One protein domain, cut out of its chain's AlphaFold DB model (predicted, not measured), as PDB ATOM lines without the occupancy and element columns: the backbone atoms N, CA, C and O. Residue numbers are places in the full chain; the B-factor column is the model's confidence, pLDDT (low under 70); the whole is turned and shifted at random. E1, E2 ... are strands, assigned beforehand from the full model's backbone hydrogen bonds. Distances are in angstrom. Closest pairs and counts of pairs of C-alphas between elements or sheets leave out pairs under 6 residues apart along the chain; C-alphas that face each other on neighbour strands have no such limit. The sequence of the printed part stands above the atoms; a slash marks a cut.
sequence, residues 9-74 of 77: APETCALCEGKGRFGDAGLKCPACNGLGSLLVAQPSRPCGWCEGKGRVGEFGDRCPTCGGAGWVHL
ATOM      1  N   ALA A   9     129.781 120.396 208.723       94.50
ATOM      2  CA  ALA A   9     130.131 119.232 209.523       94.50
ATOM      3  C   ALA A   9     130.915 119.674 210.766       94.50
ATOM      4  O   ALA A   9     131.581 120.714 210.728       94.50
ATOM      5  N   PRO A  10     130.802 118.935 211.879       96.75
ATOM      6  CA  PRO A  10     131.542 119.242 213.089       96.75
ATOM      7  C   PRO A  10     133.034 118.960 212.895       96.75
ATOM      8  O   PRO A  10     133.420 117.849 212.552       96.75
ATOM      9  N   GLU A  11     133.859 119.957 213.193       97.75
ATOM     10  CA  GLU A  11     135.305 119.826 213.324       97.75
ATOM     11  C   GLU A  11     135.708 120.004 214.787       97.75
ATOM     12  O   GLU A  11     135.121 120.806 215.526       97.75
ATOM     13  N   THR A  12     136.736 119.279 215.219       98.38
ATOM     14  CA  THR A  12     137.270 119.413 216.577       98.38
ATOM     15  C   THR A  12     137.817 120.822 216.785       98.38
ATOM     16  O   THR A  12     138.631 121.306 215.999       98.38
ATOM     17  N   CYS A  13     137.398 121.495 217.860       98.12
ATOM     18  CA  CYS A  13     137.894 122.826 218.188       98.12
ATOM     19  C   CYS A  13     139.377 122.744 218.556       98.12
ATOM     20  O   CYS A  13     139.722 122.152 219.581       98.12
ATOM     21  N   ALA A  14     140.237 123.358 217.741       97.94
ATOM     22  CA  ALA A  14     141.678 123.310 217.943       97.94
ATOM     23  C   ALA A  14     142.120 124.005 219.235       97.94
ATOM     24  O   ALA A  14     142.978 123.484 219.937       97.94
ATOM     25  N   LEU A  15     141.490 125.132 219.599       96.19
ATOM     26  CA  LEU A  15     141.868 125.894 220.793       96.19
ATOM     27  C   LEU A  15     141.793 125.062 222.083       96.19
ATOM     28  O   LEU A  15     142.682 125.156 222.920       96.19
ATOM     29  N   CYS A  16     140.741 124.255 222.253       96.69
ATOM     30  CA  CYS A  16     140.568 123.404 223.436       96.69
ATOM     31  C   CYS A  16     140.825 121.917 223.179       96.69
ATOM     32  O   CYS A  16     140.537 121.109 224.059       96.69
ATOM     33  N   GLU A  17     141.269 121.542 221.979       96.50
ATOM     34  CA  GLU A  17     141.529 120.149 221.589       96.50
ATOM     35  C   GLU A  17     140.342 119.212 221.893       96.50
ATOM     36  O   GLU A  17     140.506 118.132 222.455       96.50
ATOM     37  N   GLY A  18     139.109 119.650 221.619       97.62
ATOM     38  CA  GLY A  18     137.916 118.840 221.911       97.62
ATOM     39  C   GLY A  18     137.420 118.854 223.364       97.62
ATOM     40  O   GLY A  18     136.324 118.375 223.629       97.62
ATOM     41  N   LYS A  19     138.157 119.445 224.314       97.38
ATOM     42  CA  LYS A  19     137.820 119.389 225.752       97.38
ATOM     43  C   LYS A  19     136.641 120.282 226.156       97.38
ATOM     44  O   LYS A  19     136.101 120.138 227.248       97.38
ATOM     45  N   GLY A  20     136.308 121.285 225.341       97.31
ATOM     46  CA  GLY A  20     135.312 122.309 225.679       97.31
ATOM     47  C   GLY A  20     135.755 123.285 226.781       97.31
ATOM     48  O   GLY A  20     135.010 124.194 227.137       97.31
ATOM     49  N   ARG A  21     136.976 123.160 227.311       96.38
ATOM     50  CA  ARG A  21     137.532 124.041 228.349       96.38
ATOM     51  C   ARG A  21     138.893 124.584 227.929       96.38
ATOM     52  O   ARG A  21     139.613 123.902 227.204       96.38
ATOM     53  N   PHE A  22     139.225 125.801 228.346       91.50
ATOM     54  CA  PHE A  22     140.466 126.479 227.972       91.50
ATOM     55  C   PHE A  22     141.021 127.342 229.116       91.50
ATOM     56  O   PHE A  22     140.255 127.904 229.902       91.50
ATOM     57  N   GLY A  23     142.351 127.461 229.168       89.19
ATOM     58  CA  GLY A  23     143.094 128.164 230.219       89.19
ATOM     59  C   GLY A  23     143.237 127.361 231.517       89.19
ATOM     60  O   GLY A  23     142.553 126.358 231.721       89.19
ATOM     61  N   ASP A  24     144.110 127.830 232.409       88.56
ATOM     62  CA  ASP A  24     144.470 127.125 233.653       88.56
ATOM     63  C   ASP A  24     143.295 126.994 234.626       88.56
ATOM     64  O   ASP A  24     143.135 125.982 235.303       88.56
ATOM     65  N   ALA A  25     142.409 127.993 234.640       90.12
ATOM     66  CA  ALA A  25     141.181 127.971 235.429       90.12
ATOM     67  C   ALA A  25     140.105 127.018 234.862       90.12
ATOM     68  O   ALA A  25     139.041 126.868 235.460       90.12
ATOM     69  N   GLY A  26     140.340 126.392 233.699       91.56
ATOM     70  CA  GLY A  26     139.409 125.438 233.093       91.56
ATOM     71  C   GLY A  26     138.066 126.053 232.689       91.56
ATOM     72  O   GLY A  26     137.039 125.369 232.719       91.56
ATOM     73  N   LEU A  27     138.062 127.338 232.321       94.69
ATOM     74  CA  LEU A  27     136.861 128.052 231.890       94.69
ATOM     75  C   LEU A  27     136.301 127.444 230.603       94.69
ATOM     76  O   LEU A  27     137.017 126.792 229.839       94.69
ATOM     77  N   LYS A  28     135.009 127.672 230.334       97.56
ATOM     78  CA  LYS A  28     134.399 127.275 229.055       97.56
ATOM     79  C   LYS A  28     135.224 127.839 227.901       97.56
ATOM     80  O   LYS A  28     135.562 129.019 227.894       97.56
ATOM     81  N   CYS A  29     135.532 126.991 226.924       96.88
ATOM     82  CA  CYS A  29     136.318 127.398 225.771       96.88
ATOM     83  C   CYS A  29     135.567 128.495 224.996       96.88
ATOM     84  O   CYS A  29     134.446 128.243 224.547       96.88
ATOM     85  N   PRO A  30     136.169 129.681 224.796       94.81
ATOM     86  CA  PRO A  30     135.493 130.806 224.151       94.81
ATOM     87  C   PRO A  30     135.302 130.605 222.643       94.81
ATOM     88  O   PRO A  30     134.504 131.303 222.029       94.81
ATOM     89  N   ALA A  31     136.031 129.668 222.026       95.69
ATOM     90  CA  ALA A  31     135.876 129.375 220.606       95.69
ATOM     91  C   ALA A  31     134.642 128.506 220.334       95.69
ATOM     92  O   ALA A  31     133.873 128.819 219.437       95.69
ATOM     93  N   CYS A  32     134.431 127.441 221.116       97.19
ATOM     94  CA  CYS A  32     133.346 126.471 220.909       97.19
ATOM     95  C   CYS A  32     132.232 126.536 221.965       97.19
ATOM     96  O   CYS A  32     131.377 125.655 222.014       97.19
ATOM     97  N   ASN A  33     132.257 127.536 222.850       95.94
ATOM     98  CA  ASN A  33     131.290 127.736 223.936       95.94
ATOM     99  C   ASN A  33     131.068 126.511 224.842       95.94
ATOM    100  O   ASN A  33     129.989 126.326 225.404       95.94
ATOM    101  N   GLY A  34     132.091 125.673 225.016       97.56
ATOM    102  CA  GLY A  34     131.994 124.467 225.844       97.56
ATOM    103  C   GLY A  34     131.714 123.165 225.098       97.56
ATOM    104  O   GLY A  34     131.776 122.114 225.725       97.56
ATOM    105  N   LEU A  35     131.442 123.206 223.791       97.81
ATOM    106  CA  LEU A  35     131.025 122.023 223.029       97.81
ATOM    107  C   LEU A  35     132.178 121.085 222.649       97.81
ATOM    108  O   LEU A  35     131.955 119.909 222.395       97.81
ATOM    109  N   GLY A  36     133.406 121.600 222.560       97.75
ATOM    110  CA  GLY A  36     134.566 120.845 222.071       97.75
ATOM    111  C   GLY A  36     134.667 120.764 220.541       97.75
ATOM    112  O   GLY A  36     135.749 120.516 220.016       97.75
ATOM    113  N   SER A  37     133.602 121.074 219.806       97.75
ATOM    114  CA  SER A  37     133.582 121.115 218.341       97.75
ATOM    115  C   SER A  37     132.872 122.361 217.808       97.75
ATOM    116  O   SER A  37     132.193 123.078 218.548       97.75
ATOM    117  N   LEU A  38     133.083 122.645 216.524       95.94
ATOM    118  CA  LEU A  38     132.495 123.758 215.779       95.94
ATOM    119  C   LEU A  38     131.958 123.242 214.446       95.94
ATOM    120  O   LEU A  38     132.611 122.433 213.797       95.94
ATOM    121  N   LEU A  39     130.792 123.723 214.015       94.88
ATOM    122  CA  LEU A  39     130.300 123.447 212.665       94.88
ATOM    123  C   LEU A  39     131.086 124.286 211.657       94.88
ATOM    124  O   LEU A  39     131.065 125.515 211.715       94.88
ATOM    125  N   VAL A  40     131.763 123.618 210.727       94.75
ATOM    126  CA  VAL A  40     132.592 124.258 209.702       94.75
ATOM    127  C   VAL A  40     132.050 123.911 208.324       94.75
ATOM    128  O   VAL A  40     131.700 122.758 208.052       94.75
ATOM    129  N   ALA A  41     131.976 124.926 207.463       92.44
ATOM    130  CA  ALA A  41     131.573 124.772 206.072       92.44
ATOM    131  C   ALA A  41     132.555 123.865 205.314       92.44
ATOM    132  O   ALA A  41     133.775 124.028 205.395       92.44
ATOM    133  N   GLN A  42     132.007 122.906 204.571       92.38
ATOM    134  CA  GLN A  42     132.764 121.834 203.940       92.38
ATOM    135  C   GLN A  42     133.059 122.117 202.455       92.38
ATOM    136  O   GLN A  42     132.221 122.700 201.763       92.38
ATOM    137  N   PRO A  43     134.229 121.693 201.938       91.50
ATOM    138  CA  PRO A  43     135.297 121.008 202.668       91.50
ATOM    139  C   PRO A  43     136.046 121.969 203.600       91.50
ATOM    140  O   PRO A  43     136.407 123.080 203.198       91.50
ATOM    141  N   SER A  44     136.278 121.532 204.837       94.00
ATOM    142  CA  SER A  44     137.106 122.268 205.787       94.00
ATOM    143  C   SER A  44     138.587 122.129 205.422       94.00
ATOM    144  O   SER A  44     139.029 121.171 204.778       94.00
ATOM    145  N   ARG A  45     139.380 123.128 205.805       95.50
ATOM    146  CA  ARG A  45     140.841 123.111 205.710       95.50
ATOM    147  C   ARG A  45     141.442 123.677 206.993       95.50
ATOM    148  O   ARG A  45     140.827 124.561 207.598       95.50
ATOM    149  N   PRO A  46     142.648 123.237 207.387       96.56
ATOM    150  CA  PRO A  46     143.389 123.899 208.448       96.56
ATOM    151  C   PRO A  46     143.563 125.386 208.127       96.56
ATOM    152  O   PRO A  46     143.858 125.763 206.991       96.56
ATOM    153  N   CYS A  47     143.373 126.238 209.128       96.62
ATOM    154  CA  CYS A  47     143.602 127.671 209.000       96.62
ATOM    155  C   CYS A  47     145.071 127.920 208.647       96.62
ATOM    156  O   CYS A  47     145.948 127.607 209.448       96.62
ATOM    157  N   GLY A  48     145.340 128.519 207.484       94.94
ATOM    158  CA  GLY A  48     146.709 128.793 207.032       94.94
ATOM    159  C   GLY A  48     147.469 129.794 207.906       94.94
ATOM    160  O   GLY A  48     148.689 129.769 207.928       94.94
ATOM    161  N   TRP A  49     146.765 130.642 208.665       94.81
ATOM    162  CA  TRP A  49     147.397 131.636 209.540       94.81
ATOM    163  C   TRP A  49     147.971 131.029 210.825       94.81
ATOM    164  O   TRP A  49     149.024 131.440 211.296       94.81
ATOM    165  N   CYS A  50     147.264 130.068 211.426       96.94
ATOM    166  CA  CYS A  50     147.701 129.397 212.656       96.94
ATOM    167  C   CYS A  50     148.079 127.929 212.441       96.94
ATOM    168  O   CYS A  50     148.237 127.194 213.413       96.94
ATOM    169  N   GLU A  51     148.158 127.489 211.183       95.94
ATOM    170  CA  GLU A  51     148.450 126.107 210.781       95.94
ATOM    171  C   GLU A  51     147.547 125.078 211.481       95.94
ATOM    172  O   GLU A  51     147.983 124.012 211.908       95.94
ATOM    173  N   GLY A  52     146.274 125.423 211.673       96.75
ATOM    174  CA  GLY A  52     145.317 124.552 212.355       96.75
ATOM    175  C   GLY A  52     145.379 124.543 213.886       96.75
ATOM    176  O   GLY A  52     144.529 123.920 214.507       96.75
ATOM    177  N   LYS A  53     146.302 125.271 214.525       96.75
ATOM    178  CA  LYS A  53     146.473 125.256 215.994       96.75
ATOM    179  C   LYS A  53     145.385 126.022 216.752       96.75
ATOM    180  O   LYS A  53     145.276 125.902 217.965       96.75
ATOM    181  N   GLY A  54     144.627 126.887 216.073       96.44
ATOM    182  CA  GLY A  54     143.638 127.773 216.706       96.44
ATOM    183  C   GLY A  54     144.244 128.912 217.545       96.44
ATOM    184  O   GLY A  54     143.510 129.773 218.027       96.44
ATOM    185  N   ARG A  55     145.571 128.988 217.667       95.88
ATOM    186  CA  ARG A  55     146.293 129.998 218.449       95.88
ATOM    187  C   ARG A  55     147.524 130.528 217.719       95.88
ATOM    188  O   ARG A  55     148.032 129.857 216.824       95.88
ATOM    189  N   VAL A  56     147.966 131.725 218.086       95.62
ATOM    190  CA  VAL A  56     149.121 132.433 217.514       95.62
ATOM    191  C   VAL A  56     149.910 133.157 218.604       95.62
ATOM    192  O   VAL A  56     149.401 133.368 219.699       95.62
ATOM    193  N   GLY A  57     151.140 133.561 218.284       92.75
ATOM    194  CA  GLY A  57     152.010 134.276 219.219       92.75
ATOM    195  C   GLY A  57     152.610 133.376 220.303       92.75
ATOM    196  O   GLY A  57     152.253 132.206 220.440       92.75
ATOM    197  N   GLU A  58     153.546 133.941 221.064       89.38
ATOM    198  CA  GLU A  58     154.279 133.236 222.125       89.38
ATOM    199  C   GLU A  58     153.365 132.831 223.289       89.38
ATOM    200  O   GLU A  58     153.464 131.724 223.813       89.38
ATOM    201  N   PHE A  59     152.406 133.695 223.626       85.62
ATOM    202  CA  PHE A  59     151.466 133.479 224.728       85.62
ATOM    203  C   PHE A  59     150.234 132.649 224.333       85.62
ATOM    204  O   PHE A  59     149.382 132.364 225.172       85.62
ATOM    205  N   GLY A  60     150.139 132.211 223.070       89.00
ATOM    206  CA  GLY A  60     149.053 131.352 222.605       89.00
ATOM    207  C   GLY A  60     147.702 132.061 222.497       89.00
ATOM    208  O   GLY A  60     146.666 131.444 222.764       89.00
ATOM    209  N   ASP A  61     147.705 133.324 222.073       92.25
ATOM    210  CA  ASP A  61     146.498 134.106 221.826       92.25
ATOM    211  C   ASP A  61     145.583 133.424 220.809       92.25
ATOM    212  O   ASP A  61     146.026 132.797 219.841       92.25
ATOM    213  N   ARG A  62     144.269 133.575 220.994       94.44
ATOM    214  CA  ARG A  62     143.273 133.021 220.071       94.44
ATOM    215  C   ARG A  62     143.514 133.560 218.662       94.44
ATOM    216  O   ARG A  62     143.508 134.769 218.449       94.44
ATOM    217  N   CYS A  63     143.650 132.665 217.681       96.69
ATOM    218  CA  CYS A  63     143.879 133.065 216.295       96.69
ATOM    219  C   CYS A  63     142.730 133.968 215.802       96.69
ATOM    220  O   CYS A  63     141.585 133.500 215.771       96.69
ATOM    221  N   PRO A  64     143.005 135.217 215.383       94.62
ATOM    222  CA  PRO A  64     141.957 136.160 214.994       94.62
ATOM    223  C   PRO A  64     141.258 135.745 213.694       94.62
ATOM    224  O   PRO A  64     140.063 135.968 213.546       94.62
ATOM    225  N   THR A  65     141.970 135.066 212.789       94.75
ATOM    226  CA  THR A  65     141.458 134.652 211.473       94.75
ATOM    227  C   THR A  65     140.399 133.555 211.558       94.75
ATOM    228  O   THR A  65     139.407 133.598 210.842       94.75
ATOM    229  N   CYS A  66     140.595 132.560 212.429       95.75
ATOM    230  CA  CYS A  66     139.662 131.433 212.584       95.75
ATOM    231  C   CYS A  66     138.895 131.455 213.915       95.75
ATOM    232  O   CYS A  66     138.189 130.502 214.237       95.75
ATOM    233  N   GLY A  67     139.086 132.487 214.743       95.12
ATOM    234  CA  GLY A  67     138.436 132.617 216.048       95.12
ATOM    235  C   GLY A  67     138.749 131.492 217.044       95.12
ATOM    236  O   GLY A  67     137.969 131.268 217.968       95.12
ATOM    237  N   GLY A  68     139.858 130.768 216.873       96.44
ATOM    238  CA  GLY A  68     140.205 129.602 217.693       96.44
ATOM    239  C   GLY A  68     139.735 128.251 217.154       96.44
ATOM    240  O   GLY A  68     140.085 127.218 217.721       96.44
ATOM    241  N   ALA A  69     138.986 128.225 216.049       96.81
ATOM    242  CA  ALA A  69     138.510 126.976 215.465       96.81
ATOM    243  C   ALA A  69     139.661 126.068 215.015       96.81
ATOM    244  O   ALA A  69     139.600 124.863 215.224       96.81
ATOM    245  N   GLY A  70     140.698 126.656 214.407       97.56
ATOM    246  CA  GLY A  70     141.737 125.930 213.669       97.56
ATOM    247  C   GLY A  70     141.328 125.592 212.234       97.56
ATOM    248  O   GLY A  70     142.163 125.164 211.446       97.56
ATOM    249  N   TRP A  71     140.085 125.870 211.851       97.50
ATOM    250  CA  TRP A  71     139.526 125.492 210.557       97.50
ATOM    251  C   TRP A  71     138.979 126.702 209.815       97.50
ATOM    252  O   TRP A  71     138.507 127.660 210.428       97.50
ATOM    253  N   VAL A  72     139.034 126.638 208.491       94.31
ATOM    254  CA  VAL A  72     138.419 127.600 207.574       94.31
ATOM    255  C   VAL A  72     137.803 126.859 206.392       94.31
ATOM    256  O   VAL A  72     138.197 125.736 206.073       94.31
ATOM    257  N   HIS A  73     136.856 127.504 205.720       89.75
ATOM    258  CA  HIS A  73     136.379 127.072 204.414       89.75
ATOM    259  C   HIS A  73     137.074 127.894 203.329       89.75
ATOM    260  O   HIS A  73     137.111 129.123 203.405       89.75
ATOM    261  N   LEU A  74     137.634 127.224 202.320       77.06
ATOM    262  CA  LEU A  74     138.221 127.910 201.177       77.06
ATOM    263  C   LEU A  74     137.106 128.251 200.183       77.06
ATOM    264  O   LEU A  74     136.675 127.385 199.423       77.06
TER     265      LEU A  74
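This is residues 9 to 74 of the 77 residues of an uncharacterized protein of Chloroflexi bacterium RBG_16_64_43 (UniProt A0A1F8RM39). This flat domain has little regular structure: two short hairpins, E1 with E2 and E3 with E4, lie side by side, and two long loops, residues 13 to 36 and 47 to 70, run from them. Short antiparallel pairings pinch the loops, residues 21 to 22 with 27 to 28 and 55 to 56 with 61 to 62. The printed part has 66 residues, 15 in named elements, class all strand; it is compact, radius of gyration of the C-alphas 10.9 A, spanning 34 by 25 by 13 A.

E1, residues 9 to 12, and E2, residues 37 to 41, form an antiparallel hairpin, N 11 and O 38 within hydrogen-bond range at 2.8 A. E3, residues 44 to 46, and E4, residues 71 to 73, form another, N 45 and O 72 at 2.9 A. The closest C-alphas of E2 and E4, Ala 41 and His 73, are 5.6 A apart.

E1, 10.0 A long, begins at C-alpha 9 (130.131, 119.232, 209.523). E2 spans 13.0 A, E3 7.0 A. E4, 7.1 A, ends at C-alpha 73 (136.379, 127.072, 204.414).

The farthest C-alphas, Ala 25 and Leu 74, are 34.4 A apart. Links E1 to E2 and E3 to E4 are long. The printed part has no cut; no printed residue is under 70 in pLDDT.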